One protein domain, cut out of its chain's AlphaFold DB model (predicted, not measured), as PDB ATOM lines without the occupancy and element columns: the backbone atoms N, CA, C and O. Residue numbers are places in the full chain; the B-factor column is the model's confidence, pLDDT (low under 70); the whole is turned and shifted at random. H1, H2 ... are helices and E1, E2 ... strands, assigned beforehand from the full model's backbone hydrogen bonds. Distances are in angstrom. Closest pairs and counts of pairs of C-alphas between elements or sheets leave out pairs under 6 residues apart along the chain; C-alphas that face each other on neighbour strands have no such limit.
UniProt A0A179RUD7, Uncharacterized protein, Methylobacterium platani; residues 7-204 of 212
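AT A GLANCE: This is residues 7 to 204 of the 212 residues of an uncharacterized protein of Methylobacterium platani (UniProt A0A179RUD7). Two strongly twisted sheets lie face to face as a sandwich, E3 E4 E1 E11 E8 E9 in one and E2 E5 E6 E7 E10 in the other, with two helices at one end: H1 packs on E9 of the larger sheet, and H2 crosses that sheet over E9 and E11. Long loops, residues 22 to 37, 41 to 59 and 128 to 140, lie away from the middle. The printed part has 198 residues, with eleven named strands, E1 to E11, followed by H1 and H2; under half of the residues are in named elements, and the class is mixed, helices and strands. The larger sheet, in the order E3, E4, E1, E11, E8, E9, is mixed, and the smaller, in the order E2, E5, E6, E7, E10, is all antiparallel. The whole is compact, with a radius of gyration of the C-alphas of 16.1 A and spans of 48 by 36 by 33 A.

IN THESE COORDINATES: Find C-alpha 7 at (10.397, -7.781, -25.893); from there E1 runs through residues 7 to 14, 22.4 A long. Next come two short strands, E2 at residues 19 to 21 and E3 at residues 38 to 40. E4 is residues 60 to 66, 19.8 A, and E5 is residues 76 to 82, 20.4 A. Look at C-alpha 91, (7.264, -30.557, -29.007), for the start of E6, residues 91 to 100, the longest strand at 26.7 A. E7 follows at residues 104 to 111, 23.1 A, then E8 at 122 to 127, E9 at 141 to 145 and E10 at 149 to 153. E11 is residues 159 to 165, 20.1 A. H1 takes residues 172 to 184, 18.5 A, and H2 residues 189 to 202, 19.9 A, ending at C-alpha 202, (-6.369, -21.690, -44.091).

HOW THE PARTS SIT: Start in the larger sheet with E1 and E11, which are parallel at 20 degrees; N 12 and O 161 are 2.8 A apart, within hydrogen-bond range. On the other side of E1 is E4, antiparallel, with N 11 and O 61 at 2.7 A. E3 and E4 form a hairpin, with N 64 and O 39 at 2.9 A. E11 and E8 are antiparallel, with N 164 and O 123 at 2.8 A, and the hairpin E8 and E9 has N 124 and O 144 at 2.9 A. In the smaller sheet, E5, E6 and E7 are a meander, each strand the antiparallel neighbour of the one before; look for N 78 and O 95 at 2.8 A, and N 94 and O 110 at 2.8 A. E2 and E10 are its edge strands, with N 81 and O 20 at 2.9 A and N 150 and O 109 at 2.8 A. Where the two sheets face each other, their best planes are 8 degrees apart; the closest C-alphas of E8 and E10, Val 126 and Leu 152, are 6.2 A apart. The larger sheet with H1 and H2 makes two layers, helices on one face of a sheet. H1 is over E9 at a height of 8.3 A over the sheet, across the strands at 71 degrees to E9 on the local plane; its closest C-alphas to E9 are Ala 145 and Val 179, 5.5 A. H2 is over E11 and E9 at a height of 9.4 A. In H1 and H2 every O i to N i+4 pair is within hydrogen-bond range.

THE WHOLE: The two C-alphas farthest apart are those of Gly 70 and Ser 171, 50.1 A. The printed part has no cut. The long links are E2 to E3, E3 to E4 and E8 to E9. The model's mean pLDDT over the printed part is 75.4, and 61 residues are under 70, among them residues 23 to 31, 41 to 60 and 133 to 139.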
ATOM      1  N   THR A   7      10.319  -7.451 -24.461       79.00
ATOM      2  CA  THR A   7      10.397  -7.781 -25.893       79.00
ATOM      3  C   THR A   7       9.176  -8.626 -26.258       79.00
ATOM      4  O   THR A   7       8.918  -9.626 -25.583       79.00
ATOM      5  N   ASN A   8       8.420  -8.220 -27.286       79.56
ATOM      6  CA  ASN A   8       7.140  -8.834 -27.649       79.56
ATOM      7  C   ASN A   8       7.277  -9.765 -28.854       79.56
ATOM      8  O   ASN A   8       7.668  -9.340 -29.936       79.56
ATOM      9  N   LEU A   9       6.811 -10.999 -28.698       81.88
ATOM     10  CA  LEU A   9       6.662 -11.955 -29.784       81.88
ATOM     11  C   LEU A   9       5.197 -12.331 -29.954       81.88
ATOM     12  O   LEU A   9       4.595 -12.927 -29.059       81.88
ATOM     13  N   GLN A  10       4.646 -12.071 -31.132       81.31
ATOM     14  CA  GLN A  10       3.383 -12.657 -31.552       81.31
ATOM     15  C   GLN A  10       3.629 -13.991 -32.268       81.31
ATOM     16  O   GLN A  10       4.400 -14.095 -33.220       81.31
ATOM     17  N   ILE A  11       2.919 -15.021 -31.827       83.00
ATOM     18  CA  ILE A  11       2.869 -16.341 -32.444       83.00
ATOM     19  C   ILE A  11       1.537 -16.479 -33.167       83.00
ATOM     20  O   ILE A  11       0.477 -16.273 -32.574       83.00
ATOM     21  N   VAL A  12       1.585 -16.891 -34.426       82.31
ATOM     22  CA  VAL A  12       0.415 -17.263 -35.220       82.31
ATOM     23  C   VAL A  12       0.393 -18.779 -35.366       82.31
ATOM     24  O   VAL A  12       1.338 -19.387 -35.869       82.31
ATOM     25  N   ASN A  13      -0.680 -19.404 -34.891       82.00
ATOM     26  CA  ASN A  13      -0.876 -20.838 -35.021       82.00
ATOM     27  C   ASN A  13      -1.559 -21.156 -36.352       82.00
ATOM     28  O   ASN A  13      -2.772 -21.004 -36.482       82.00
ATOM     29  N   CYS A  14      -0.786 -21.656 -37.311       83.31
ATOM     30  CA  CYS A  14      -1.279 -22.119 -38.606       83.31
ATOM     31  C   CYS A  14      -1.348 -23.654 -38.673       83.31
ATOM     32  O   CYS A  14      -1.308 -24.235 -39.759       83.31
ATOM     33  N   THR A  15      -1.427 -24.327 -37.523       81.44
ATOM     34  CA  THR A  15      -1.518 -25.789 -37.440       81.44
ATOM     35  C   THR A  15      -2.961 -26.266 -37.269       81.44
ATOM     36  O   THR A  15      -3.877 -25.488 -37.006       81.44
ATOM     37  N   SER A  16      -3.187 -27.571 -37.437       79.06
ATOM     38  CA  SER A  16      -4.499 -28.198 -37.210       79.06
ATOM     39  C   SER A  16      -4.852 -28.382 -35.726       79.06
ATOM     40  O   SER A  16      -5.976 -28.769 -35.412       79.06
ATOM     41  N   PHE A  17      -3.908 -28.132 -34.814       79.38
ATOM     42  CA  PHE A  17      -4.041 -28.391 -33.381       79.38
ATOM     43  C   PHE A  17      -3.783 -27.108 -32.578       79.38
ATOM     44  O   PHE A  17      -3.099 -26.203 -33.053       79.38
ATOM     45  N   PRO A  18      -4.318 -26.974 -31.356       78.81
ATOM     46  CA  PRO A  18      -3.962 -25.851 -30.498       78.81
ATOM     47  C   PRO A  18      -2.487 -25.932 -30.081       78.81
ATOM     48  O   PRO A  18      -1.958 -27.018 -29.820       78.81
ATOM     49  N   LEU A  19      -1.846 -24.766 -29.986       79.81
ATOM     50  CA  LEU A  19      -0.547 -24.643 -29.336       79.81
ATOM     51  C   LEU A  19      -0.757 -24.572 -27.830       79.81
ATOM     52  O   LEU A  19      -1.610 -23.829 -27.343       79.81
ATOM     53  N   ILE A  20       0.060 -25.308 -27.096       78.88
ATOM     54  CA  ILE A  20       0.114 -25.240 -25.640       78.88
ATOM     55  C   ILE A  20       1.549 -24.958 -25.216       78.88
ATOM     56  O   ILE A  20       2.500 -25.473 -25.813       78.88
ATOM     57  N   SER A  21       1.714 -24.142 -24.179       78.00
ATOM     58  CA  SER A  21       3.013 -23.990 -23.542       78.00
ATOM     59  C   SER A  21       3.413 -25.302 -22.863       78.00
ATOM     60  O   SER A  21       2.586 -26.031 -22.311       78.00
ATOM     61  N   GLY A  22       4.700 -25.627 -22.923       72.00
ATOM     62  CA  GLY A  22       5.271 -26.726 -22.163       72.00
ATOM     63  C   GLY A  22       5.051 -26.508 -20.668       72.00
ATOM     64  O   GLY A  22       5.154 -25.384 -20.168       72.00
ATOM     65  N   ALA A  23       4.754 -27.592 -19.948       63.84
ATOM     66  CA  ALA A  23       4.696 -27.552 -18.493       63.84
ATOM     67  C   ALA A  23       6.067 -27.130 -17.936       63.84
ATOM     68  O   ALA A  23       7.105 -27.525 -18.472       63.84
ATOM     69  N   GLY A  24       6.069 -26.321 -16.870       57.03
ATOM     70  CA  GLY A  24       7.287 -25.920 -16.157       57.03
ATOM     71  C   GLY A  24       8.095 -27.120 -15.631       57.03
ATOM     72  O   GLY A  24       7.726 -28.272 -15.853       57.03
ATOM     73  N   LYS A  25       9.207 -26.852 -14.925       47.75
ATOM     74  CA  LYS A  25      10.158 -27.868 -14.411       47.75
ATOM     75  C   LYS A  25       9.468 -29.189 -14.016       47.75
ATOM     76  O   LYS A  25       8.760 -29.237 -13.015       47.75
ATOM     77  N   GLY A  26       9.691 -30.243 -14.809       50.59
ATOM     78  CA  GLY A  26       9.103 -31.576 -14.611       50.59
ATOM     79  C   GLY A  26       8.484 -32.201 -15.868       50.59
ATOM     80  O   GLY A  26       8.363 -33.421 -15.931       50.59
ATOM     81  N   GLY A  27       8.139 -31.403 -16.886       53.31
ATOM     82  CA  GLY A  27       7.802 -31.907 -18.223       53.31
ATOM     83  C   GLY A  27       9.068 -32.259 -19.010       53.31
ATOM     84  O   GLY A  27      10.025 -31.492 -18.993       53.31
ATOM     85  N   GLY A  28       9.110 -33.406 -19.689       53.88
ATOM     86  CA  GLY A  28      10.298 -33.920 -20.394       53.88
ATOM     87  C   GLY A  28      10.729 -33.167 -21.668       53.88
ATOM     88  O   GLY A  28      11.209 -33.812 -22.594       53.88
ATOM     89  N   GLY A  29      10.529 -31.846 -21.751       60.75
ATOM     90  CA  GLY A  29      10.859 -31.004 -22.911       60.75
ATOM     91  C   GLY A  29      12.047 -30.059 -22.683       60.75
ATOM     92  O   GLY A  29      12.459 -29.818 -21.547       60.75
ATOM     93  N   ILE A  30      12.596 -29.517 -23.776       64.06
ATOM     94  CA  ILE A  30      13.676 -28.519 -23.757       64.06
ATOM     95  C   ILE A  30      13.039 -27.124 -23.703       64.06
ATOM     96  O   ILE A  30      12.276 -26.756 -24.586       64.06
ATOM     97  N   GLY A  31      13.358 -26.343 -22.671       66.69
ATOM     98  CA  GLY A  31      12.741 -25.036 -22.426       66.69
ATOM     99  C   GLY A  31      11.488 -25.137 -21.556       66.69
ATOM    100  O   GLY A  31      10.613 -25.972 -21.773       66.69
ATOM    101  N   PHE A  32      11.401 -24.283 -20.538       71.81
ATOM    102  CA  PHE A  32      10.332 -24.312 -19.544       71.81
ATOM    103  C   PHE A  32       9.778 -22.912 -19.332       71.81
ATOM    104  O   PHE A  32      10.536 -21.968 -19.145       71.81
ATOM    105  N   PHE A  33       8.455 -22.782 -19.266       74.75
ATOM    106  CA  PHE A  33       7.848 -21.481 -19.022       74.75
ATOM    107  C   PHE A  33       8.208 -20.940 -17.621       74.75
ATOM    108  O   PHE A  33       7.643 -21.366 -16.612       74.75
ATOM    109  N   ASN A  34       9.166 -20.013 -17.557       71.75
ATOM    110  CA  ASN A  34       9.509 -19.236 -16.372       71.75
ATOM    111  C   ASN A  34       8.589 -18.013 -16.237       71.75
ATOM    112  O   ASN A  34       8.861 -16.962 -16.811       71.75
ATOM    113  N   ALA A  35       7.531 -18.137 -15.436       69.94
ATOM    114  CA  ALA A  35       6.560 -17.064 -15.211       69.94
ATOM    115  C   ALA A  35       7.150 -15.788 -14.571       69.94
ATOM    116  O   ALA A  35       6.497 -14.752 -14.587       69.94
ATOM    117  N   TYR A  36       8.359 -15.851 -13.996       71.88
ATOM    118  CA  TYR A  36       9.054 -14.662 -13.488       71.88
ATOM    119  C   TYR A  36       9.679 -13.827 -14.617       71.88
ATOM    120  O   TYR A  36       9.660 -12.604 -14.556       71.88
ATOM    121  N   GLN A  37      10.205 -14.476 -15.661       73.50
ATOM    122  CA  GLN A  37      10.903 -13.814 -16.778       73.50
ATOM    123  C   GLN A  37      10.042 -13.707 -18.038       73.50
ATOM    124  O   GLN A  37      10.457 -13.113 -19.033       73.50
ATOM    125  N   MET A  38       8.852 -14.306 -18.030       74.38
ATOM    126  CA  MET A  38       7.954 -14.322 -19.172       74.38
ATOM    127  C   MET A  38       6.511 -14.106 -18.763       74.38
ATOM    128  O   MET A  38       6.015 -14.710 -17.812       74.38
ATOM    129  N   ASN A  39       5.810 -13.335 -19.585       73.62
ATOM    130  CA  ASN A  39       4.361 -13.263 -19.574       73.62
ATOM    131  C   ASN A  39       3.816 -13.858 -20.877       73.62
ATOM    132  O   ASN A  39       4.446 -13.754 -21.931       73.62
ATOM    133  N   SER A  40       2.659 -14.515 -20.819       70.81
ATOM    134  CA  SER A  40       2.073 -15.125 -22.010       70.81
ATOM    135  C   SER A  40       0.556 -15.091 -22.034       70.81
ATOM    136  O   SER A  40      -0.112 -15.240 -21.010       70.81
ATOM    137  N   TRP A  41       0.007 -15.000 -23.243       64.94
ATOM    138  CA  TRP A  41      -1.432 -15.114 -23.488       64.94
ATOM    139  C   TRP A  41      -1.968 -16.542 -23.402       64.94
ATOM    140  O   TRP A  41      -3.179 -16.730 -23.465       64.94
ATOM    141  N   PHE A  42      -1.110 -17.554 -23.215       61.47
ATOM    142  CA  PHE A  42      -1.574 -18.935 -23.060       61.47
ATOM    143  C   PHE A  42      -2.497 -19.106 -21.832       61.47
ATOM    144  O   PHE A  42      -3.310 -20.023 -21.840       61.47
ATOM    145  N   ASN A  43      -2.423 -18.222 -20.816       52.03
ATOM    146  CA  ASN A  43      -3.178 -18.343 -19.554       52.03
ATOM    147  C   ASN A  43      -3.843 -17.046 -19.019       52.03
ATOM    148  O   ASN A  43      -4.359 -17.058 -17.902       52.03
ATOM    149  N   ALA A  44      -3.856 -15.928 -19.758       49.41
ATOM    150  CA  ALA A  44      -4.374 -14.644 -19.255       49.41
ATOM    151  C   ALA A  44      -5.341 -13.979 -20.258       49.41
ATOM    152  O   ALA A  44      -4.885 -13.361 -21.215       49.41
ATOM    153  N   PRO A  45      -6.672 -14.055 -20.056       43.09
ATOM    154  CA  PRO A  45      -7.637 -13.567 -21.043       43.09
ATOM    155  C   PRO A  45      -7.715 -12.034 -21.177       43.09
ATOM    156  O   PRO A  45      -8.342 -11.567 -22.117       43.09
ATOM    157  N   ASN A  46      -7.119 -11.246 -20.267       45.53
ATOM    158  CA  ASN A  46      -7.453  -9.818 -20.115       45.53
ATOM    159  C   ASN A  46      -6.269  -8.855 -19.844       45.53
ATOM    160  O   ASN A  46      -6.491  -7.801 -19.250       45.53
ATOM    161  N   ALA A  47      -5.024  -9.148 -20.242       41.66
ATOM    162  CA  ALA A  47      -3.907  -8.221 -19.992       41.66
ATOM    163  C   ALA A  47      -2.997  -7.995 -21.218       41.66
ATOM    164  O   ALA A  47      -2.084  -8.777 -21.447       41.66
ATOM    165  N   ALA A  48      -3.243  -6.865 -21.905       47.19
ATOM    166  CA  ALA A  48      -2.331  -6.077 -22.762       47.19
ATOM    167  C   ALA A  48      -1.723  -6.729 -24.028       47.19
ATOM    168  O   ALA A  48      -1.536  -7.940 -24.062       47.19
ATOM    169  N   PRO A  49      -1.207  -5.910 -24.976       48.62
ATOM    170  CA  PRO A  49      -1.878  -4.937 -25.854       48.62
ATOM    171  C   PRO A  49      -2.617  -5.622 -27.032       48.62
ATOM    172  O   PRO A  49      -2.656  -6.844 -27.118       48.62
ATOM    173  N   ASN A  50      -3.246  -4.854 -27.932       47.88
ATOM    174  CA  ASN A  50      -3.924  -5.415 -29.111       47.88
ATOM    175  C   ASN A  50      -2.948  -6.262 -29.950       47.88
ATOM    176  O   ASN A  50      -1.812  -5.827 -30.151       47.88
ATOM    177  N   PRO A  51      -3.364  -7.435 -30.464       50.34
ATOM    178  CA  PRO A  51      -2.519  -8.210 -31.362       50.34
ATOM    179  C   PRO A  51      -2.153  -7.359 -32.583       50.34
ATOM    180  O   PRO A  51      -3.002  -6.645 -33.118       50.34
ATOM    181  N   ILE A  52      -0.899  -7.448 -33.034       51.03
ATOM    182  CA  ILE A  52      -0.400  -6.710 -34.207       51.03
ATOM    183  C   ILE A  52      -1.186  -7.123 -35.461       51.03
ATOM    184  O   ILE A  52      -1.352  -6.342 -36.395       51.03
ATOM    185  N   VAL A  53      -1.750  -8.335 -35.447       52.16
ATOM    186  CA  VAL A  53      -2.674  -8.841 -36.467       52.16
ATOM    187  C   VAL A  53      -3.992  -9.286 -35.851       52.16
ATOM    188  O   VAL A  53      -4.009 -10.093 -34.923       52.16
ATOM    189  N   ALA A  54      -5.107  -8.819 -36.416       45.66
ATOM    190  CA  ALA A  54      -6.421  -9.329 -36.060       45.66
ATOM    191  C   ALA A  54      -6.569 -10.791 -36.473       45.66
ATOM    192  O   ALA A  54      -6.470 -11.157 -37.641       45.66
ATOM    193  N   SER A  55      -6.844 -11.619 -35.478       41.53
ATOM    194  CA  SER A  55      -7.051 -13.051 -35.602       41.53
ATOM    195  C   SER A  55      -8.355 -13.388 -34.891       41.53
ATOM    196  O   SER A  55      -8.638 -12.846 -33.818       41.53
ATOM    197  N   ARG A  56      -9.190 -14.257 -35.477       47.75
ATOM    198  CA  ARG A  56     -10.360 -14.766 -34.750       47.75
ATOM    199  C   ARG A  56      -9.863 -15.656 -33.605       47.75
ATOM    200  O   ARG A  56      -8.944 -16.448 -33.782       47.75
ATOM    201  N   ALA A  57     -10.502 -15.482 -32.447       40.53
ATOM    202  CA  ALA A  57     -10.359 -16.214 -31.187       40.53
ATOM    203  C   ALA A  57      -9.577 -17.546 -31.265       40.53
ATOM    204  O   ALA A  57      -9.971 -18.451 -31.994       40.53
ATOM    205  N   THR A  58      -8.550 -17.683 -30.413       49.50
ATOM    206  CA  THR A  58      -7.741 -18.896 -30.116       49.50
ATOM    207  C   THR A  58      -6.557 -19.257 -31.038       49.50
ATOM    208  O   THR A  58      -5.872 -20.244 -30.766       49.50
ATOM    209  N   ALA A  59      -6.224 -18.450 -32.056       59.25
ATOM    210  CA  ALA A  59      -5.158 -18.775 -33.025       59.25
ATOM    211  C   ALA A  59      -3.894 -17.890 -32.964       59.25
ATOM    212  O   ALA A  59      -2.954 -18.102 -33.732       59.25
ATOM    213  N   SER A  60      -3.836 -16.905 -32.067       68.50
ATOM    214  CA  SER A  60      -2.643 -16.072 -31.884       68.50
ATOM    215  C   SER A  60      -2.305 -15.910 -30.412       68.50
ATOM    216  O   SER A  60      -3.193 -15.727 -29.582       68.50
ATOM    217  N   TYR A  61      -1.017 -15.988 -30.103       72.00
ATOM    218  CA  TYR A  61      -0.486 -15.915 -28.747       72.00
ATOM    219  C   TYR A  61       0.546 -14.799 -28.699       72.00
ATOM    220  O   TYR A  61       1.321 -14.658 -29.637       72.00
ATOM    221  N   MET A  62       0.593 -14.032 -27.617       77.12
ATOM    222  CA  MET A  62       1.731 -13.167 -27.337       77.12
ATOM    223  C   MET A  62       2.578 -13.801 -26.249       77.12
ATOM    224  O   MET A  62       2.061 -14.343 -25.266       77.12
ATOM    225  N   LEU A  63       3.882 -13.698 -26.439       78.06
ATOM    226  CA  LEU A  63       4.891 -13.900 -25.425       78.06
ATOM    227  C   LEU A  63       5.602 -12.577 -25.204       78.06
ATOM    228  O   LEU A  63       5.965 -11.893 -26.157       78.06
ATOM    229  N   GLN A  64       5.811 -12.235 -23.944       79.62
ATOM    230  CA  GLN A  64       6.654 -11.120 -23.560       79.62
ATOM    231  C   GLN A  64       7.802 -11.670 -22.731       79.62
ATOM    232  O   GLN A  64       7.576 -12.458 -21.811       79.62
ATOM    233  N   PHE A  65       9.015 -11.239 -23.048       79.38
ATOM    234  CA  PHE A  65      10.222 -11.595 -22.309       79.38
ATOM    235  C   PHE A  65      10.701 -10.382 -21.517       79.38
ATOM    236  O   PHE A  65      10.953  -9.326 -22.105       79.38
ATOM    237  N   LEU A  66      10.760 -10.524 -20.190       76.31
ATOM    238  CA  LEU A  66      11.172  -9.468 -19.272       76.31
ATOM    239  C   LEU A  66      12.637  -9.188 -19.536       76.31
ATOM    240  O   LEU A  66      13.421 -10.126 -19.516       76.31
ATOM    241  N   ARG A  67      13.019  -7.936 -19.777       73.81
ATOM    242  CA  ARG A  67      14.436  -7.570 -19.838       73.81
ATOM    243  C   ARG A  67      15.049  -7.673 -18.446       73.81
ATOM    244  O   ARG A  67      14.457  -7.189 -17.481       73.81
ATOM    245  N   GLY A  68      16.227  -8.284 -18.361       64.88
ATOM    246  CA  GLY A  68      16.983  -8.339 -17.111       64.88
ATOM    247  C   GLY A  68      17.321  -6.934 -16.603       64.88
ATOM    248  O   GLY A  68      17.352  -5.963 -17.366       64.88
ATOM    249  N   VAL A  69      17.577  -6.815 -15.304       57.88
ATOM    250  CA  VAL A  69      18.029  -5.569 -14.669       57.88
ATOM    251  C   VAL A  69      19.465  -5.780 -14.181       57.88
ATOM    252  O   VAL A  69      19.673  -6.414 -13.156       57.88
ATOM    253  N   GLY A  70      20.459  -5.237 -14.895       54.59
ATOM    254  CA  GLY A  70      21.882  -5.357 -14.528       54.59
ATOM    255  C   GLY A  70      22.602  -6.583 -15.114       54.59
ATOM    256  O   GLY A  70      22.117  -7.194 -16.061       54.59
ATOM    257  N   ASP A  71      23.778  -6.902 -14.558       52.44
ATOM    258  CA  ASP A  71      24.780  -7.886 -15.030       52.44
ATOM    259  C   ASP A  71      24.329  -9.369 -14.982       52.44
ATOM    260  O   ASP A  71      25.154 -10.283 -15.043       52.44
ATOM    261  N   GLU A  72      23.032  -9.626 -14.836       50.91
ATOM    262  CA  GLU A  72      22.459 -10.969 -14.808       50.91
ATOM    263  C   GLU A  72      22.090 -11.369 -16.249       50.91
ATOM    264  O   GLU A  72      21.173 -10.815 -16.860       50.91
ATOM    265  N   ASP A  73      22.870 -12.295 -16.824       50.47
ATOM    266  CA  ASP A  73      22.611 -12.954 -18.116       50.47
ATOM    267  C   ASP A  73      21.325 -13.803 -18.025       50.47
ATOM    268  O   ASP A  73      21.347 -15.027 -17.861       50.47
ATOM    269  N   ASP A  74      20.179 -13.138 -18.099       64.19
ATOM    270  CA  ASP A  74      18.864 -13.747 -17.945       64.19
ATOM    271  C   ASP A  74      18.324 -14.282 -19.277       64.19
ATOM    272  O   ASP A  74      17.654 -13.596 -20.042       64.19
ATOM    273  N   GLY A  75      18.586 -15.557 -19.564       71.94
ATOM    274  CA  GLY A  75      17.896 -16.277 -20.635       71.94
ATOM    275  C   GLY A  75      16.501 -16.741 -20.207       71.94
ATOM    276  O   GLY A  75      16.316 -17.225 -19.091       71.94
ATOM    277  N   ALA A  76      15.528 -16.679 -21.115       78.81
ATOM    278  CA  ALA A  76      14.190 -17.219 -20.890       78.81
ATOM    279  C   ALA A  76      13.753 -18.084 -22.073       78.81
ATOM    280  O   ALA A  76      13.901 -17.698 -23.227       78.81
ATOM    281  N   ASP A  77      13.217 -19.266 -21.787       83.44
ATOM    282  CA  ASP A  77      12.937 -20.289 -22.792       83.44
ATOM    283  C   ASP A  77      11.511 -20.791 -22.677       83.44
ATOM    284  O   ASP A  77      11.041 -21.040 -21.578       83.44
ATOM    285  N   ILE A  78      10.835 -21.062 -23.786       83.88
ATOM    286  CA  ILE A  78       9.542 -21.743 -23.753       83.88
ATOM    287  C   ILE A  78       9.467 -22.806 -24.841       83.88
ATOM    288  O   ILE A  78       9.724 -22.554 -26.017       83.88
ATOM    289  N   GLN A  79       9.091 -24.015 -24.438       86.81
ATOM    290  CA  GLN A  79       8.677 -25.058 -25.360       86.81
ATOM    291  C   GLN A  79       7.220 -24.823 -25.768       86.81
ATOM    292  O   GLN A  79       6.353 -24.691 -24.907       86.81
ATOM    293  N   LEU A  80       6.936 -24.834 -27.065       85.38
ATOM    294  CA  LEU A  80       5.588 -24.921 -27.618       85.38
ATOM    295  C   LEU A  80       5.328 -26.346 -28.106       85.38
ATOM    296  O   LEU A  80       6.152 -26.924 -28.826       85.38
ATOM    297  N   ASN A  81       4.178 -26.888 -27.721       82.50
ATOM    298  CA  ASN A  81       3.727 -28.241 -28.043       82.50
ATOM    299  C   ASN A  81       2.396 -28.199 -28.809       82.50
ATOM    300  O   ASN A  81       1.656 -27.217 -28.708       82.50
ATOM    301  N   LEU A  82       2.063 -29.286 -29.509       80.88
ATOM    302  CA  LEU A  82       0.751 -29.482 -30.138       80.88
ATOM    303  C   LEU A  82      -0.089 -30.491 -29.363       80.88
ATOM    304  O   LEU A  82       0.122 -31.693 -29.484       80.88
ATOM    305  N   GLY A  83      -1.117 -30.067 -28.630       68.44
ATOM    306  CA  GLY A  83      -1.951 -31.054 -27.944       68.44
ATOM    307  C   GLY A  83      -3.087 -30.513 -27.095       68.44
ATOM    308  O   GLY A  83      -3.329 -29.316 -27.018       68.44
ATOM    309  N   THR A  84      -3.778 -31.437 -26.426       53.88
ATOM    310  CA  THR A  84      -4.733 -31.117 -25.354       53.88
ATOM    311  C   THR A  84      -4.003 -31.076 -24.008       53.88
ATOM    312  O   THR A  84      -2.951 -31.702 -23.854       53.88
ATOM    313  N   ALA A  85      -4.561 -30.364 -23.021       47.34
ATOM    314  CA  ALA A  85      -3.953 -30.126 -21.702       47.34
ATOM    315  C   ALA A  85      -3.504 -31.398 -20.944       47.34
ATOM    316  O   ALA A  85      -2.718 -31.310 -20.006       47.34
ATOM    317  N   THR A  86      -3.980 -32.579 -21.345       42.69
ATOM    318  CA  THR A  86      -3.719 -33.868 -20.692       42.69
ATOM    319  C   THR A  86      -2.701 -34.762 -21.399       42.69
ATOM    320  O   THR A  86      -2.246 -35.721 -20.785       42.69
ATOM    321  N   SER A  87      -2.341 -34.505 -22.665       52.75
ATOM    322  CA  SER A  87      -1.461 -35.407 -23.434       52.75
ATOM    323  C   SER A  87      -0.070 -34.861 -23.737       52.75
ATOM    324  O   SER A  87       0.745 -35.629 -24.241       52.75
ATOM    325  N   GLY A  88       0.221 -33.582 -23.448       53.44
ATOM    326  CA  GLY A  88       1.553 -32.988 -23.662       53.44
ATOM    327  C   GLY A  88       2.145 -33.339 -25.030       53.44
ATOM    328  O   GLY A  88       3.317 -33.694 -25.126       53.44
ATOM    329  N   ALA A  89       1.296 -33.383 -26.057       64.88
ATOM    330  CA  ALA A  89       1.625 -34.068 -27.291       64.88
ATOM    331  C   ALA A  89       2.649 -33.240 -28.081       64.88
ATOM    332  O   ALA A  89       2.482 -32.050 -28.295       64.88
ATOM    333  N   SER A  90       3.760 -33.879 -28.434       78.75
ATOM    334  CA  SER A  90       4.790 -33.415 -29.362       78.75
ATOM    335  C   SER A  90       5.258 -31.957 -29.259       78.75
ATOM    336  O   SER A  90       4.609 -31.028 -29.745       78.75
ATOM    337  N   SER A  91       6.489 -31.779 -28.796       81.31
ATOM    338  CA  SER A  91       7.264 -30.557 -29.007       81.31
ATOM    339  C   SER A  91       7.346 -30.175 -30.485       81.31
ATOM    340  O   SER A  91       7.592 -31.035 -31.331       81.31
ATOM    341  N   VAL A  92       7.147 -28.891 -30.797       85.00
ATOM    342  CA  VAL A  92       7.212 -28.388 -32.184       85.00
ATOM    343  C   VAL A  92       8.137 -27.193 -32.332       85.00
ATOM    344  O   VAL A  92       8.892 -27.136 -33.297       85.00
ATOM    345  N   VAL A  93       8.136 -26.259 -31.379       89.31
ATOM    346  CA  VAL A  93       9.037 -25.099 -31.425       89.31
ATOM    347  C   VAL A  93       9.576 -24.800 -30.036       89.31
ATOM    348  O   VAL A  93       8.803 -24.629 -29.100       89.31
ATOM    349  N   TRP A  94      10.896 -24.715 -29.902       89.31
ATOM    350  CA  TRP A  94      11.550 -24.149 -28.725       89.31
ATOM    351  C   TRP A  94      11.894 -22.691 -29.001       89.31
ATOM    352  O   TRP A  94      12.654 -22.393 -29.917       89.31
ATOM    353  N   LEU A  95      11.312 -21.784 -28.227       89.81
ATOM    354  CA  LEU A  95      11.584 -20.357 -28.300       89.81
ATOM    355  C   LEU A  95      12.554 -19.966 -27.200       89.81
ATOM    356  O   LEU A  95      12.419 -20.403 -26.058       89.81
ATOM    357  N   GLN A  96      13.516 -19.134 -27.565       87.38
ATOM    358  CA  GLN A  96      14.637 -18.761 -26.726       87.38
ATOM    359  C   GLN A  96      14.808 -17.247 -26.778       87.38
ATOM    360  O   GLN A  96      15.057 -16.684 -27.845       87.38
ATOM    361  N   ALA A  97      14.707 -16.600 -25.624       84.50
ATOM    362  CA  ALA A  97      15.176 -15.246 -25.395       84.50
ATOM    363  C   ALA A  97      16.583 -15.308 -24.815       84.50
ATOM    364  O   ALA A  97      16.848 -16.006 -23.831       84.50
ATOM    365  N   ARG A  98      17.511 -14.621 -25.465       80.56
ATOM    366  CA  ARG A  98      18.923 -14.607 -25.097       80.56
ATOM    367  C   ARG A  98      19.367 -13.171 -24.910       80.56
ATOM    368  O   ARG A  98      19.011 -12.307 -25.712       80.56
ATOM    369  N   SER A  99      20.123 -12.925 -23.852       73.50
ATOM    370  CA  SER A  99      20.595 -11.590 -23.508       73.50
ATOM    371  C   SER A  99      21.730 -11.160 -24.435       73.50
ATOM    372  O   SER A  99      22.619 -11.934 -24.794       73.50
ATOM    373  N   ALA A 100      21.659  -9.906 -24.853       66.00
ATOM    374  CA  ALA A 100      22.740  -9.135 -25.431       66.00
ATOM    375  C   ALA A 100      23.182  -8.067 -24.415       66.00
ATOM    376  O   ALA A 100      22.571  -7.898 -23.359       66.00
ATOM    377  N   GLN A 101      24.245  -7.331 -24.747       61.56
ATOM    378  CA  GLN A 101      24.761  -6.226 -23.932       61.56
ATOM    379  C   GLN A 101      23.619  -5.300 -23.466       61.56
ATOM    380  O   GLN A 101      22.781  -4.903 -24.277       61.56
ATOM    381  N   ASN A 102      23.600  -4.950 -22.173       62.97
ATOM    382  CA  ASN A 102      22.536  -4.189 -21.491       62.97
ATOM    383  C   ASN A 102      21.210  -4.948 -21.278       62.97
ATOM    384  O   ASN A 102      20.148  -4.324 -21.242       62.97
ATOM    385  N   SER A 103      21.261  -6.278 -21.157       63.88
ATOM    386  CA  SER A 103      20.115  -7.125 -20.769       63.88
ATOM    387  C   SER A 103      18.936  -7.089 -21.764       63.88
ATOM    388  O   SER A 103      17.803  -7.439 -21.428       63.88
ATOM    389  N   ALA A 104      19.193  -6.660 -23.004       70.75
ATOM    390  CA  ALA A 104      18.224  -6.670 -24.096       70.75
ATOM    391  C   ALA A 104      18.134  -8.075 -24.709       70.75
ATOM    392  O   ALA A 104      19.157  -8.734 -24.884       70.75
ATOM    393  N   HIS A 105      16.934  -8.537 -25.068       76.62
ATOM    394  CA  HIS A 105      16.735  -9.895 -25.580       76.62
ATOM    395  C   HIS A 105      16.632  -9.945 -27.098       76.62
ATOM    396  O   HIS A 105      15.746  -9.311 -27.668       76.62
ATOM    397  N   TYR A 106      17.483 -10.752 -27.739       81.25
ATOM    398  CA  TYR A 106      17.185 -11.267 -29.073       81.25
ATOM    399  C   TYR A 106      16.425 -12.584 -28.941       81.25
ATOM    400  O   TYR A 106      16.632 -13.352 -27.995       81.25
ATOM    401  N   LEU A 107      15.521 -12.828 -29.887       86.94
ATOM    402  CA  LEU A 107      14.683 -14.017 -29.895       86.94
ATOM    403  C   LEU A 107      15.091 -14.946 -31.033       86.94
ATOM    404  O   LEU A 107      15.351 -14.511 -32.158       86.94
ATOM    405  N   GLN A 108      15.098 -16.239 -30.747       90.12
ATOM    406  CA  GLN A 108      15.303 -17.284 -31.740       90.12
ATOM    407  C   GLN A 108      14.323 -18.435 -31.506       90.12
ATOM    408  O   GLN A 108      13.910 -18.706 -30.378       90.12
ATOM    409  N   ALA A 109      13.944 -19.102 -32.589       91.81
ATOM    410  CA  ALA A 109      13.094 -20.279 -32.569       91.81
ATOM    411  C   ALA A 109      13.860 -21.474 -33.128       91.81
ATOM    412  O   ALA A 109      14.455 -21.389 -34.196       91.81
ATOM    413  N   GLN A 110      13.816 -22.606 -32.440       90.94
ATOM    414  CA  GLN A 110      14.301 -23.873 -32.958       90.94
ATOM    415  C   GLN A 110      13.116 -24.799 -33.196       90.94
ATOM    416  O   GLN A 110      12.387 -25.158 -32.267       90.94
ATOM    417  N   LEU A 111      12.935 -25.198 -34.451       89.00
ATOM    418  CA  LEU A 111      11.911 -26.160 -34.822       89.00
ATOM    419  C   LEU A 111      12.341 -27.551 -34.376       89.00
ATOM    420  O   LEU A 111      13.523 -27.900 -34.369       89.00
ATOM    421  N   GLN A 112      11.359 -28.345 -33.987       82.94
ATOM    422  CA  GLN A 112      11.556 -29.710 -33.540       82.94
ATOM    423  C   GLN A 112      10.791 -30.653 -34.446       82.94
ATOM    424  O   GLN A 112       9.743 -30.311 -34.996       82.94
ATOM    425  N   GLN A 113      11.333 -31.859 -34.610       73.75
ATOM    426  CA  GLN A 113      10.636 -32.884 -35.365       73.75
ATOM    427  C   GLN A 113       9.431 -33.361 -34.550       73.75
ATOM    428  O   GLN A 113       9.614 -33.865 -33.437       73.75
ATOM    429  N   PRO A 114       8.208 -33.200 -35.070       69.44
ATOM    430  CA  PRO A 114       7.019 -33.604 -34.350       69.44
ATOM    431  C   PRO A 114       6.924 -35.131 -34.265       69.44
ATOM    432  O   PRO A 114       7.368 -35.856 -35.153       69.44
ATOM    433  N   THR A 115       6.248 -35.622 -33.234       69.50
ATOM    434  CA  THR A 115       5.860 -37.029 -33.074       69.50
ATOM    435  C   THR A 115       4.352 -37.247 -33.243       69.50
ATOM    436  O   THR A 115       3.865 -38.364 -33.061       69.50
ATOM    437  N   VAL A 116       3.592 -36.203 -33.607       69.69
ATOM    438  CA  VAL A 116       2.141 -36.297 -33.841       69.69
ATOM    439  C   VAL A 116       1.857 -37.065 -35.130       69.69
ATOM    440  O   VAL A 116       2.238 -36.645 -36.219       69.69
ATOM    441  N   SER A 117       1.126 -38.175 -35.018       71.00
ATOM    442  CA  SER A 117       0.610 -38.887 -36.189       71.00
ATOM    443  C   SER A 117      -0.434 -38.035 -36.918       71.00
ATOM    444  O   SER A 117      -1.372 -37.539 -36.295       71.00
ATOM    445  N   GLY A 118      -0.277 -37.872 -38.234       71.94
ATOM    446  CA  GLY A 118      -1.205 -37.102 -39.070       71.94
ATOM    447  C   GLY A 118      -1.005 -35.584 -39.041       71.94
ATOM    448  O   GLY A 118      -1.873 -34.869 -39.532       71.94
ATOM    449  N   ALA A 119       0.108 -35.093 -38.487       77.06
ATOM    450  CA  ALA A 119       0.476 -33.681 -38.530       77.06
ATOM    451  C   ALA A 119       1.881 -33.488 -39.112       77.06
ATOM    452  O   ALA A 119       2.746 -34.360 -38.989       77.06
ATOM    453  N   GLY A 120       2.122 -32.313 -39.687       80.12
ATOM    454  CA  GLY A 120       3.405 -31.941 -40.255       80.12
ATOM    455  C   GLY A 120       3.667 -32.540 -41.647       80.12
ATOM    456  O   GLY A 120       2.835 -33.258 -42.201       80.12
ATOM    457  N   PRO A 121       4.850 -32.277 -42.229       87.94
ATOM    458  CA  PRO A 121       5.988 -31.616 -41.597       87.94
ATOM    459  C   PRO A 121       5.726 -30.137 -41.291       87.94
ATOM    460  O   PRO A 121       4.923 -29.483 -41.956       87.94
ATOM    461  N   PHE A 122       6.397 -29.619 -40.264       88.25
ATOM    462  CA  PHE A 122       6.239 -28.230 -39.844       88.25
ATOM    463  C   PHE A 122       7.314 -27.331 -40.443       88.25
ATOM    464  O   PHE A 122       8.462 -27.740 -40.632       88.25
ATOM    465  N   ALA A 123       6.923 -26.088 -40.673       92.50
ATOM    466  CA  ALA A 123       7.809 -24.978 -40.965       92.50
ATOM    467  C   ALA A 123       7.436 -23.790 -40.079       92.50
ATOM    468  O   ALA A 123       6.354 -23.746 -39.483       92.50
ATOM    469  N   VAL A 124       8.324 -22.807 -40.022       92.38
ATOM    470  CA  VAL A 124       7.989 -21.487 -39.513       92.38
ATOM    471  C   VAL A 124       8.265 -20.429 -40.558       92.38
ATOM    472  O   VAL A 124       9.217 -20.537 -41.332       92.38
ATOM    473  N   ALA A 125       7.439 -19.392 -40.534       90.50
ATOM    474  CA  ALA A 125       7.701 -18.147 -41.233       90.50
ATOM    475  C   ALA A 125       7.983 -17.055 -40.202       90.50
ATOM    476  O   ALA A 125       7.323 -16.989 -39.161       90.50
ATOM    477  N   VAL A 126       8.962 -16.210 -40.495       88.94
ATOM    478  CA  VAL A 126       9.400 -15.107 -39.640       88.94
ATOM    479  C   VAL A 126       9.350 -13.815 -40.439       88.94
ATOM    480  O   VAL A 126       9.809 -13.777 -41.578       88.94
ATOM    481  N   THR A 127       8.844 -12.754 -39.819       80.38
ATOM    482  CA  THR A 127       8.942 -11.377 -40.321       80.38
ATOM    483  C   THR A 127       9.793 -10.561 -39.355       80.38
ATOM    484  O   THR A 127       9.564 -10.576 -38.143       80.38
ATOM    485  N   GLN A 128      10.789  -9.853 -39.886       69.56
ATOM    486  CA  GLN A 128      11.668  -8.998 -39.080       69.56
ATOM    487  C   GLN A 128      11.033  -7.636 -38.774       69.56
ATOM    488  O   GLN A 128      11.527  -6.903 -37.923       69.56
ATOM    489  N   GLN A 129       9.947  -7.289 -39.467       68.62
ATOM    490  CA  GLN A 129       9.220  -6.031 -39.319       68.62
ATOM    491  C   GLN A 129       8.152  -6.100 -38.218       68.62
ATOM    492  O   GLN A 129       7.463  -5.111 -37.976       68.62
ATOM    493  N   GLY A 130       7.962  -7.268 -37.595       66.88
ATOM    494  CA  GLY A 130       6.927  -7.489 -36.584       66.88
ATOM    495  C   GLY A 130       5.504  -7.508 -37.134       66.88
ATOM    496  O   GLY A 130       4.572  -7.800 -36.393       66.88
ATOM    497  N   THR A 131       5.326  -7.247 -38.429       70.56
ATOM    498  CA  THR A 131       4.039  -7.216 -39.120       70.56
ATOM    499  C   THR A 131       3.983  -8.291 -40.196       70.56
ATOM    500  O   THR A 131       4.956  -8.550 -40.910       70.56
ATOM    501  N   TRP A 132       2.827  -8.941 -40.306       73.62
ATOM    502  CA  TRP A 132       2.579  -9.900 -41.376       73.62
ATOM    503  C   TRP A 132       2.263  -9.166 -42.680       73.62
ATOM    504  O   TRP A 132       1.495  -8.199 -42.655       73.62
ATOM    505  N   PRO A 133       2.777  -9.638 -43.825       67.19
ATOM    506  CA  PRO A 133       2.392  -9.115 -45.124       67.19
ATOM    507  C   PRO A 133       1.005  -9.687 -45.467       67.19
ATOM    508  O   PRO A 133       0.854 -10.749 -46.070       67.19
ATOM    509  N   LEU A 134      -0.029  -9.026 -44.939       64.62
ATOM    510  CA  LEU A 134      -1.441  -9.406 -45.087       64.62
ATOM    511  C   LEU A 134      -2.055  -8.893 -46.394       64.62
ATOM    512  O   LEU A 134      -3.004  -9.492 -46.905       64.62
ATOM    513  N   ASP A 135      -1.519  -7.777 -46.890       56.09
ATOM    514  CA  ASP A 135      -1.966  -7.077 -48.098       56.09
ATOM    515  C   ASP A 135      -0.980  -7.243 -49.270       56.09
ATOM    516  O   ASP A 135      -1.310  -6.904 -50.405       56.09
ATOM    517  N   GLU A 136       0.206  -7.801 -49.012       61.09
ATOM    518  CA  GLU A 136       1.212  -8.114 -50.025       61.09
ATOM    519  C   GLU A 136       1.588  -9.601 -49.936       61.09
ATOM    520  O   GLU A 136       1.887 -10.093 -48.849       61.09
ATOM    521  N   PRO A 137       1.557 -10.364 -51.035       59.62
ATOM    522  CA  PRO A 137       1.930 -11.771 -50.995       59.62
ATOM    523  C   PRO A 137       3.427 -11.956 -50.688       59.62
ATOM    524  O   PRO A 137       4.284 -11.531 -51.452       59.62
ATOM    525  N   GLY A 138       3.758 -12.611 -49.571       58.78
ATOM    526  CA  GLY A 138       5.075 -13.226 -49.333       58.78
ATOM    527  C   GLY A 138       6.279 -12.285 -49.159       58.78
ATOM    528  O   GLY A 138       7.361 -12.763 -48.811       58.78
ATOM    529  N   THR A 139       6.131 -10.970 -49.338       63.84
ATOM    530  CA  THR A 139       7.236 -10.014 -49.198       63.84
ATOM    531  C   THR A 139       7.722  -9.952 -47.748       63.84
ATOM    532  O   THR A 139       6.961  -9.654 -46.831       63.84
ATOM    533  N   GLY A 140       9.011 -10.221 -47.522       71.44
ATOM    534  CA  GLY A 140       9.646 -10.067 -46.206       71.44
ATOM    535  C   GLY A 140       9.515 -11.259 -45.249       71.44
ATOM    536  O   GLY A 140      10.013 -11.173 -44.127       71.44
ATOM    537  N   LEU A 141       8.912 -12.377 -45.677       84.44
ATOM    538  CA  LEU A 141       8.902 -13.613 -44.889       84.44
ATOM    539  C   LEU A 141      10.164 -14.437 -45.124       84.44
ATOM    540  O   LEU A 141      10.503 -14.778 -46.254       84.44
ATOM    541  N   THR A 142      10.822 -14.822 -44.034       89.81
ATOM    542  CA  THR A 142      11.904 -15.810 -44.061       89.81
ATOM    543  C   THR A 142      11.394 -17.141 -43.527       89.81
ATOM    544  O   THR A 142      10.778 -17.191 -42.462       89.81
ATOM    545  N   TRP A 143      11.640 -18.216 -44.273       92.44
ATOM    546  CA  TRP A 143      11.124 -19.551 -43.979       92.44
ATOM    547  C   TRP A 143      12.213 -20.459 -43.424       92.44
ATOM    548  O   TRP A 143      13.318 -20.511 -43.962       92.44
ATOM    549  N   TYR A 144      11.873 -21.208 -42.379       94.06
ATOM    550  CA  TYR A 144      12.760 -22.180 -41.748       94.06
ATOM    551  C   TYR A 144      12.020 -23.496 -41.526       94.06
ATOM    552  O   TYR A 144      10.834 -23.507 -41.189       94.06
ATOM    553  N   ALA A 145      12.728 -24.612 -41.685       92.62
ATOM    554  CA  ALA A 145      12.175 -25.947 -41.480       92.62
ATOM    555  C   ALA A 145      13.197 -26.896 -40.836       92.62
ATOM    556  O   ALA A 145      14.366 -26.562 -40.629       92.62
ATOM    557  N   GLY A 146      12.755 -28.111 -40.510       86.44
ATOM    558  CA  GLY A 146      13.617 -29.118 -39.891       86.44
ATOM    559  C   GLY A 146      14.037 -28.712 -38.480       86.44
ATOM    560  O   GLY A 146      13.200 -28.300 -37.690       86.44
ATOM    561  N   THR A 147      15.321 -28.849 -38.146       86.69
ATOM    562  CA  THR A 147      15.873 -28.469 -36.829       86.69
ATOM    563  C   THR A 147      16.672 -27.167 -36.873       86.69
ATOM    564  O   THR A 147      17.535 -26.943 -36.021       86.69
ATOM    565  N   GLN A 148      16.445 -26.339 -37.899       90.00
ATOM    566  CA  GLN A 148      17.135 -25.065 -38.070       90.00
ATOM    567  C   GLN A 148      16.783 -24.076 -36.956       90.00
ATOM    568  O   GLN A 148      15.688 -24.102 -36.387       90.00
ATOM    569  N   LEU A 149      17.732 -23.181 -36.686       91.06
ATOM    570  CA  LEU A 149      17.539 -22.035 -35.813       91.06
ATOM    571  C   LEU A 149      17.050 -20.842 -36.643       91.06
ATOM    572  O   LEU A 149      17.734 -20.407 -37.568       91.06
ATOM    573  N   ALA A 150      15.880 -20.320 -36.298       91.44
ATOM    574  CA  ALA A 150      15.243 -19.180 -36.933       91.44
ATOM    575  C   ALA A 150      15.427 -17.920 -36.061       91.44
ATOM    576  O   ALA A 150      14.813 -17.832 -34.992       91.44
ATOM    577  N   PRO A 151      16.262 -16.945 -36.461       89.62
ATOM    578  CA  PRO A 151      16.348 -15.656 -35.780       89.62
ATOM    579  C   PRO A 151      15.050 -14.867 -35.987       89.62
ATOM    580  O   PRO A 151      14.606 -14.708 -37.121       89.62
ATOM    581  N   LEU A 152      14.448 -14.358 -34.908       85.50
ATOM    582  CA  LEU A 152      13.147 -13.674 -34.969       85.50
ATOM    583  C   LEU A 152      13.247 -12.151 -35.099       85.50
ATOM    584  O   LEU A 152      12.242 -11.502 -35.368       85.50
ATOM    585  N   GLY A 153      14.441 -11.576 -34.939       78.00
ATOM    586  CA  GLY A 153      14.683 -10.144 -35.119       78.00
ATOM    587  C   GLY A 153      15.616  -9.547 -34.070       78.00
ATOM    588  O   GLY A 153      16.238 -10.260 -33.279       78.00
ATOM    589  N   ALA A 154      15.719  -8.219 -34.092       75.75
ATOM    590  CA  ALA A 154      16.498  -7.450 -33.128       75.75
ATOM    591  C   ALA A 154      15.731  -7.260 -31.805       75.75
ATOM    592  O   ALA A 154      14.495  -7.297 -31.812       75.75
ATOM    593  N   PRO A 155      16.442  -7.016 -30.687       73.31
ATOM    594  CA  PRO A 155      15.812  -6.579 -29.449       73.31
ATOM    595  C   PRO A 155      14.964  -5.322 -29.663       73.31
ATOM    596  O   PRO A 155      15.265  -4.507 -30.533       73.31
ATOM    597  N   ASP A 156      13.927  -5.160 -28.845       72.44
ATOM    598  CA  ASP A 156      13.109  -3.940 -28.755       72.44
ATOM    599  C   ASP A 156      12.202  -3.658 -29.963       72.44
ATOM    600  O   ASP A 156      11.491  -2.655 -29.974       72.44
ATOM    601  N   ALA A 157      12.189  -4.551 -30.951       74.62
ATOM    602  CA  ALA A 157      11.184  -4.588 -32.001       74.62
ATOM    603  C   ALA A 157      10.057  -5.555 -31.624       74.62
ATOM    604  O   ALA A 157      10.270  -6.507 -30.872       74.62
ATOM    605  N   ASP A 158       8.870  -5.336 -32.176       76.31
ATOM    606  CA  ASP A 158       7.861  -6.384 -32.196       76.31
ATOM    607  C   ASP A 158       8.308  -7.484 -33.169       76.31
ATOM    608  O   ASP A 158       8.792  -7.195 -34.265       76.31
ATOM    609  N   GLN A 159       8.157  -8.750 -32.782       80.88
ATOM    610  CA  GLN A 159       8.462  -9.892 -33.643       80.88
ATOM    611  C   GLN A 159       7.215 -10.728 -33.909       80.88
ATOM    612  O   GLN A 159       6.300 -10.812 -33.087       80.88
ATOM    613  N   CYS A 160       7.199 -11.400 -35.058       82.62
ATOM    614  CA  CYS A 160       6.109 -12.281 -35.452       82.62
ATOM    615  C   CYS A 160       6.652 -13.611 -35.986       82.62
ATOM    616  O   CYS A 160       7.541 -13.643 -36.840       82.62
ATOM    617  N   LEU A 161       6.077 -14.709 -35.494       89.19
ATOM    618  CA  LEU A 161       6.406 -16.082 -35.867       89.19
ATOM    619  C   LEU A 161       5.129 -16.850 -36.211       89.19
ATOM    620  O   LEU A 161       4.227 -16.943 -35.382       89.19
ATOM    621  N   ALA A 162       5.051 -17.446 -37.398       87.94
ATOM    622  CA  ALA A 162       3.982 -18.382 -37.736       87.94
ATOM    623  C   ALA A 162       4.495 -19.808 -37.601       87.94
ATOM    624  O   ALA A 162       5.561 -20.125 -38.117       87.94
ATOM    625  N   ILE A 163       3.718 -20.668 -36.950       89.81
ATOM    626  CA  ILE A 163       3.981 -22.106 -36.874       89.81
ATOM    627  C   ILE A 163       3.035 -22.791 -37.849       89.81
ATOM    628  O   ILE A 163       1.819 -22.748 -37.665       89.81
ATOM    629  N   VAL A 164       3.589 -23.387 -38.903       89.81
ATOM    630  CA  VAL A 164       2.844 -23.831 -40.083       89.81
ATOM    631  C   VAL A 164       2.900 -25.344 -40.221       89.81
ATOM    632  O   VAL A 164       3.978 -25.931 -40.263       89.81
ATOM    633  N   ASP A 165       1.729 -25.967 -40.335       89.31
ATOM    634  CA  ASP A 165       1.573 -27.377 -40.697       89.31
ATOM    635  C   ASP A 165       1.493 -27.504 -42.226       89.31
ATOM    636  O   ASP A 165       0.440 -27.256 -42.819       89.31
ATOM    637  N   LEU A 166       2.609 -27.845 -42.881       90.94
ATOM    638  CA  LEU A 166       2.670 -27.905 -44.347       90.94
ATOM    639  C   LEU A 166       1.775 -29.014 -44.912       90.94
ATOM    640  O   LEU A 166       1.143 -28.819 -45.951       90.94
ATOM    641  N   GLY A 167       1.664 -30.144 -44.206       89.12
ATOM    642  CA  GLY A 167       0.795 -31.262 -44.596       89.12
ATOM    643  C   GLY A 167      -0.695 -30.910 -44.562       89.12
ATOM    644  O   GLY A 167      -1.522 -31.604 -45.147       89.12
ATOM    645  N   ALA A 168      -1.051 -29.797 -43.917       86.75
ATOM    646  CA  ALA A 168      -2.410 -29.279 -43.885       86.75
ATOM    647  C   ALA A 168      -2.715 -28.265 -45.009       86.75
ATOM    648  O   ALA A 168      -3.840 -27.762 -45.087       86.75
ATOM    649  N   ILE A 169      -1.724 -27.942 -45.848       88.50
ATOM    650  CA  ILE A 169      -1.818 -26.974 -46.953       88.50
ATOM    651  C   ILE A 169      -1.607 -27.671 -48.301       88.50
ATOM    652  O   ILE A 169      -2.342 -27.417 -49.252       88.50
ATOM    653  N   VAL A 170      -0.620 -28.562 -48.377       90.94
ATOM    654  CA  VAL A 170      -0.241 -29.309 -49.584       90.94
ATOM    655  C   VAL A 170      -0.178 -30.809 -49.290       90.94
ATOM    656  O   VAL A 170      -0.243 -31.230 -48.138       90.94
ATOM    657  N   SER A 171      -0.056 -31.640 -50.330       90.88
ATOM    658  CA  SER A 171       0.141 -33.082 -50.146       90.88
ATOM    659  C   SER A 171       1.457 -33.382 -49.417       90.88
ATOM    660  O   SER A 171       2.408 -32.603 -49.487       90.88
ATOM    661  N   GLN A 172       1.535 -34.539 -48.751       89.50
ATOM    662  CA  GLN A 172       2.689 -34.897 -47.921       89.50
ATOM    663  C   GLN A 172       4.014 -34.895 -48.696       89.50
ATOM    664  O   GLN A 172       5.017 -34.406 -48.183       89.50
ATOM    665  N   ASP A 173       4.018 -35.383 -49.938       91.94
ATOM    666  CA  ASP A 173       5.224 -35.414 -50.776       91.94
ATOM    667  C   ASP A 173       5.716 -34.000 -51.112       91.94
ATOM    668  O   ASP A 173       6.912 -33.712 -51.033       91.94
ATOM    669  N   VAL A 174       4.786 -33.087 -51.417       93.56
ATOM    670  CA  VAL A 174       5.100 -31.675 -51.675       93.56
ATOM    671  C   VAL A 174       5.574 -30.997 -50.391       93.56
ATOM    672  O   VAL A 174       6.568 -30.278 -50.412       93.56
ATOM    673  N   ALA A 175       4.927 -31.272 -49.256       92.50
ATOM    674  CA  ALA A 175       5.329 -30.742 -47.958       92.50
ATOM    675  C   ALA A 175       6.773 -31.139 -47.605       92.50
ATOM    676  O   ALA A 175       7.557 -30.302 -47.162       92.50
ATOM    677  N   GLN A 176       7.153 -32.398 -47.842       92.31
ATOM    678  CA  GLN A 176       8.522 -32.869 -47.620       92.31
ATOM    679  C   GLN A 176       9.523 -32.208 -48.574       92.31
ATOM    680  O   GLN A 176      10.606 -31.820 -48.136       92.31
ATOM    681  N   ALA A 177       9.171 -32.028 -49.849       93.88
ATOM    682  CA  ALA A 177      10.021 -31.314 -50.802       93.88
ATOM    683  C   ALA A 177      10.270 -29.858 -50.366       93.88
ATOM    684  O   ALA A 177      11.417 -29.411 -50.345       93.88
ATOM    685  N   LEU A 178       9.221 -29.156 -49.924       94.44
ATOM    686  CA  LEU A 178       9.322 -27.790 -49.400       94.44
ATOM    687  C   LEU A 178      10.243 -27.711 -48.176       94.44
ATOM    688  O   LEU A 178      11.070 -26.805 -48.099       94.44
ATOM    689  N   VAL A 179      10.173 -28.680 -47.254       93.88
ATOM    690  CA  VAL A 179      11.106 -28.759 -46.114       93.88
ATOM    691  C   VAL A 179      12.551 -28.852 -46.588       93.88
ATOM    692  O   VAL A 179      13.398 -28.125 -46.076       93.88
ATOM    693  N   GLN A 180      12.846 -29.715 -47.563       94.38
ATOM    694  CA  GLN A 180      14.210 -29.853 -48.080       94.38
ATOM    695  C   GLN A 180      14.701 -28.551 -48.726       94.38
ATOM    696  O   GLN A 180      15.845 -28.158 -48.507       94.38
ATOM    697  N   MET A 181      13.833 -27.849 -49.461       95.25
ATOM    698  CA  MET A 181      14.163 -26.554 -50.066       95.25
ATOM    699  C   MET A 181      14.419 -25.470 -49.013       95.25
ATOM    700  O   MET A 181      15.398 -24.736 -49.115       95.25
ATOM    701  N   MET A 182      13.588 -25.390 -47.970       94.81
ATOM    702  CA  MET A 182      13.797 -24.462 -46.850       94.81
ATOM    703  C   MET A 182      15.109 -24.759 -46.118       94.81
ATOM    704  O   MET A 182      15.905 -23.852 -45.881       94.81
ATOM    705  N   VAL A 183      15.383 -26.035 -45.826       93.75
ATOM    706  CA  VAL A 183      16.625 -26.451 -45.158       93.75
ATOM    707  C   VAL A 183      17.859 -26.118 -46.002       93.75
ATOM    708  O   VAL A 183      18.873 -25.681 -45.460       93.75
ATOM    709  N   ALA A 184      17.769 -26.278 -47.323       94.25
ATOM    710  CA  ALA A 184      18.839 -25.948 -48.260       94.25
ATOM    711  C   ALA A 184      18.973 -24.442 -48.560       94.25
ATOM    712  O   ALA A 184      19.939 -24.044 -49.209       94.25
ATOM    713  N   GLY A 185      18.026 -23.605 -48.119       92.12
ATOM    714  CA  GLY A 185      17.985 -22.180 -48.465       92.12
ATOM    715  C   GLY A 185      17.660 -21.920 -49.942       92.12
ATOM    716  O   GLY A 185      18.086 -20.910 -50.494       92.12
ATOM    717  N   THR A 186      16.943 -22.839 -50.594       94.56
ATOM    718  CA  THR A 186      16.616 -22.797 -52.029       94.56
ATOM    719  C   THR A 186      15.124 -22.625 -52.312       94.56
ATOM    720  O   THR A 186      14.705 -22.756 -53.461       94.56
ATOM    721  N   LEU A 187      14.310 -22.334 -51.289       92.44
ATOM    722  CA  LEU A 187      12.898 -21.996 -51.475       92.44
ATOM    723  C   LEU A 187      12.785 -20.735 -52.346       92.44
ATOM    724  O   LEU A 187      13.323 -19.686 -51.988       92.44
ATOM    725  N   SER A 188      12.114 -20.846 -53.493       89.94
ATOM    726  CA  SER A 188      11.938 -19.713 -54.400       89.94
ATOM    727  C   SER A 188      10.947 -18.691 -53.834       89.94
ATOM    728  O   SER A 188      10.140 -19.009 -52.957       89.94
ATOM    729  N   ALA A 189      10.994 -17.456 -54.343       86.00
ATOM    730  CA  ALA A 189      10.024 -16.426 -53.970       86.00
ATOM    731  C   ALA A 189       8.588 -16.841 -54.340       86.00
ATOM    732  O   ALA A 189       7.693 -16.706 -53.511       86.00
ATOM    733  N   ASP A 190       8.391 -17.427 -55.523       86.75
ATOM    734  CA  ASP A 190       7.081 -17.876 -56.010       86.75
ATOM    735  C   ASP A 190       6.508 -19.028 -55.159       86.75
ATOM    736  O   ASP A 190       5.307 -19.066 -54.870       86.75
ATOM    737  N   ASP A 191       7.364 -19.957 -54.713       88.94
ATOM    738  CA  ASP A 191       6.962 -21.040 -53.804       88.94
ATOM    739  C   ASP A 191       6.604 -20.491 -52.419       88.94
ATOM    740  O   ASP A 191       5.602 -20.899 -51.827       88.94
ATOM    741  N   ALA A 192       7.403 -19.552 -51.901       88.69
ATOM    742  CA  ALA A 192       7.146 -18.888 -50.626       88.69
ATOM    743  C   ALA A 192       5.832 -18.092 -50.659       88.69
ATOM    744  O   ALA A 192       5.050 -18.149 -49.707       88.69
ATOM    745  N   GLU A 193       5.563 -17.397 -51.765       86.00
ATOM    746  CA  GLU A 193       4.317 -16.677 -52.009       86.00
ATOM    747  C   GLU A 193       3.124 -17.637 -52.052       86.00
ATOM    748  O   GLU A 193       2.158 -17.471 -51.304       86.00
ATOM    749  N   SER A 194       3.209 -18.684 -52.874       86.19
ATOM    750  CA  SER A 194       2.149 -19.689 -53.018       86.19
ATOM    751  C   SER A 194       1.838 -20.378 -51.690       86.19
ATOM    752  O   SER A 194       0.672 -20.577 -51.332       86.19
ATOM    753  N   LEU A 195       2.879 -20.699 -50.918       89.25
ATOM    754  CA  LEU A 195       2.738 -21.274 -49.590       89.25
ATOM    755  C   LEU A 195       2.058 -20.297 -48.629       89.25
ATOM    756  O   LEU A 195       1.121 -20.688 -47.929       89.25
ATOM    757  N   TRP A 196       2.480 -19.031 -48.612       86.25
ATOM    758  CA  TRP A 196       1.864 -18.009 -47.767       86.25
ATOM    759  C   TRP A 196       0.387 -17.793 -48.105       86.25
ATOM    760  O   TRP A 196      -0.447 -17.723 -47.204       86.25
ATOM    761  N   MET A 197       0.024 -17.789 -49.389       83.19
ATOM    762  CA  MET A 197      -1.374 -17.736 -49.823       83.19
ATOM    763  C   MET A 197      -2.182 -18.936 -49.304       83.19
ATOM    764  O   MET A 197      -3.316 -18.770 -48.844       83.19
ATOM    765  N   GLY A 198      -1.595 -20.137 -49.311       85.19
ATOM    766  CA  GLY A 198      -2.186 -21.329 -48.701       85.19
ATOM    767  C   GLY A 198      -2.404 -21.177 -47.191       85.19
ATOM    768  O   GLY A 198      -3.489 -21.486 -46.688       85.19
ATOM    769  N   VAL A 199      -1.415 -20.626 -46.477       84.19
ATOM    770  CA  VAL A 199      -1.516 -20.298 -45.044       84.19
ATOM    771  C   VAL A 199      -2.645 -19.297 -44.794       84.19
ATOM    772  O   VAL A 199      -3.523 -19.558 -43.974       84.19
ATOM    773  N   MET A 200      -2.682 -18.184 -45.530       79.94
ATOM    774  CA  MET A 200      -3.721 -17.158 -45.401       79.94
ATOM    775  C   MET A 200      -5.123 -17.708 -45.672       79.94
ATOM    776  O   MET A 200      -6.048 -17.442 -44.902       79.94
ATOM    777  N   SER A 201      -5.279 -18.533 -46.709       79.50
ATOM    778  CA  SER A 201      -6.548 -19.197 -47.023       79.50
ATOM    779  C   SER A 201      -7.021 -20.089 -45.870       79.50
ATOM    780  O   SER A 201      -8.188 -20.037 -45.469       79.50
ATOM    781  N   ARG A 202      -6.098 -20.847 -45.263       77.31
ATOM    782  CA  ARG A 202      -6.369 -21.690 -44.091       77.31
ATOM    783  C   ARG A 202      -6.724 -20.879 -42.845       77.31
ATOM    784  O   ARG A 202      -7.587 -21.292 -42.078       77.31
ATOM    785  N   MET A 203      -6.114 -19.710 -42.669       74.62
ATOM    786  CA  MET A 203      -6.486 -18.755 -41.619       74.62
ATOM    787  C   MET A 203      -7.831 -18.061 -41.890       74.62
ATOM    788  O   MET A 203      -8.269 -17.241 -41.086       74.62
ATOM    789  N   HIS A 204      -8.493 -18.364 -43.015       74.31
ATOM    790  CA  HIS A 204      -9.675 -17.659 -43.512       74.31
ATOM    791  C   HIS A 204      -9.454 -16.147 -43.658       74.31
ATOM    792  O   HIS A 204     -10.409 -15.365 -43.605       74.31
TER     793      HIS A 204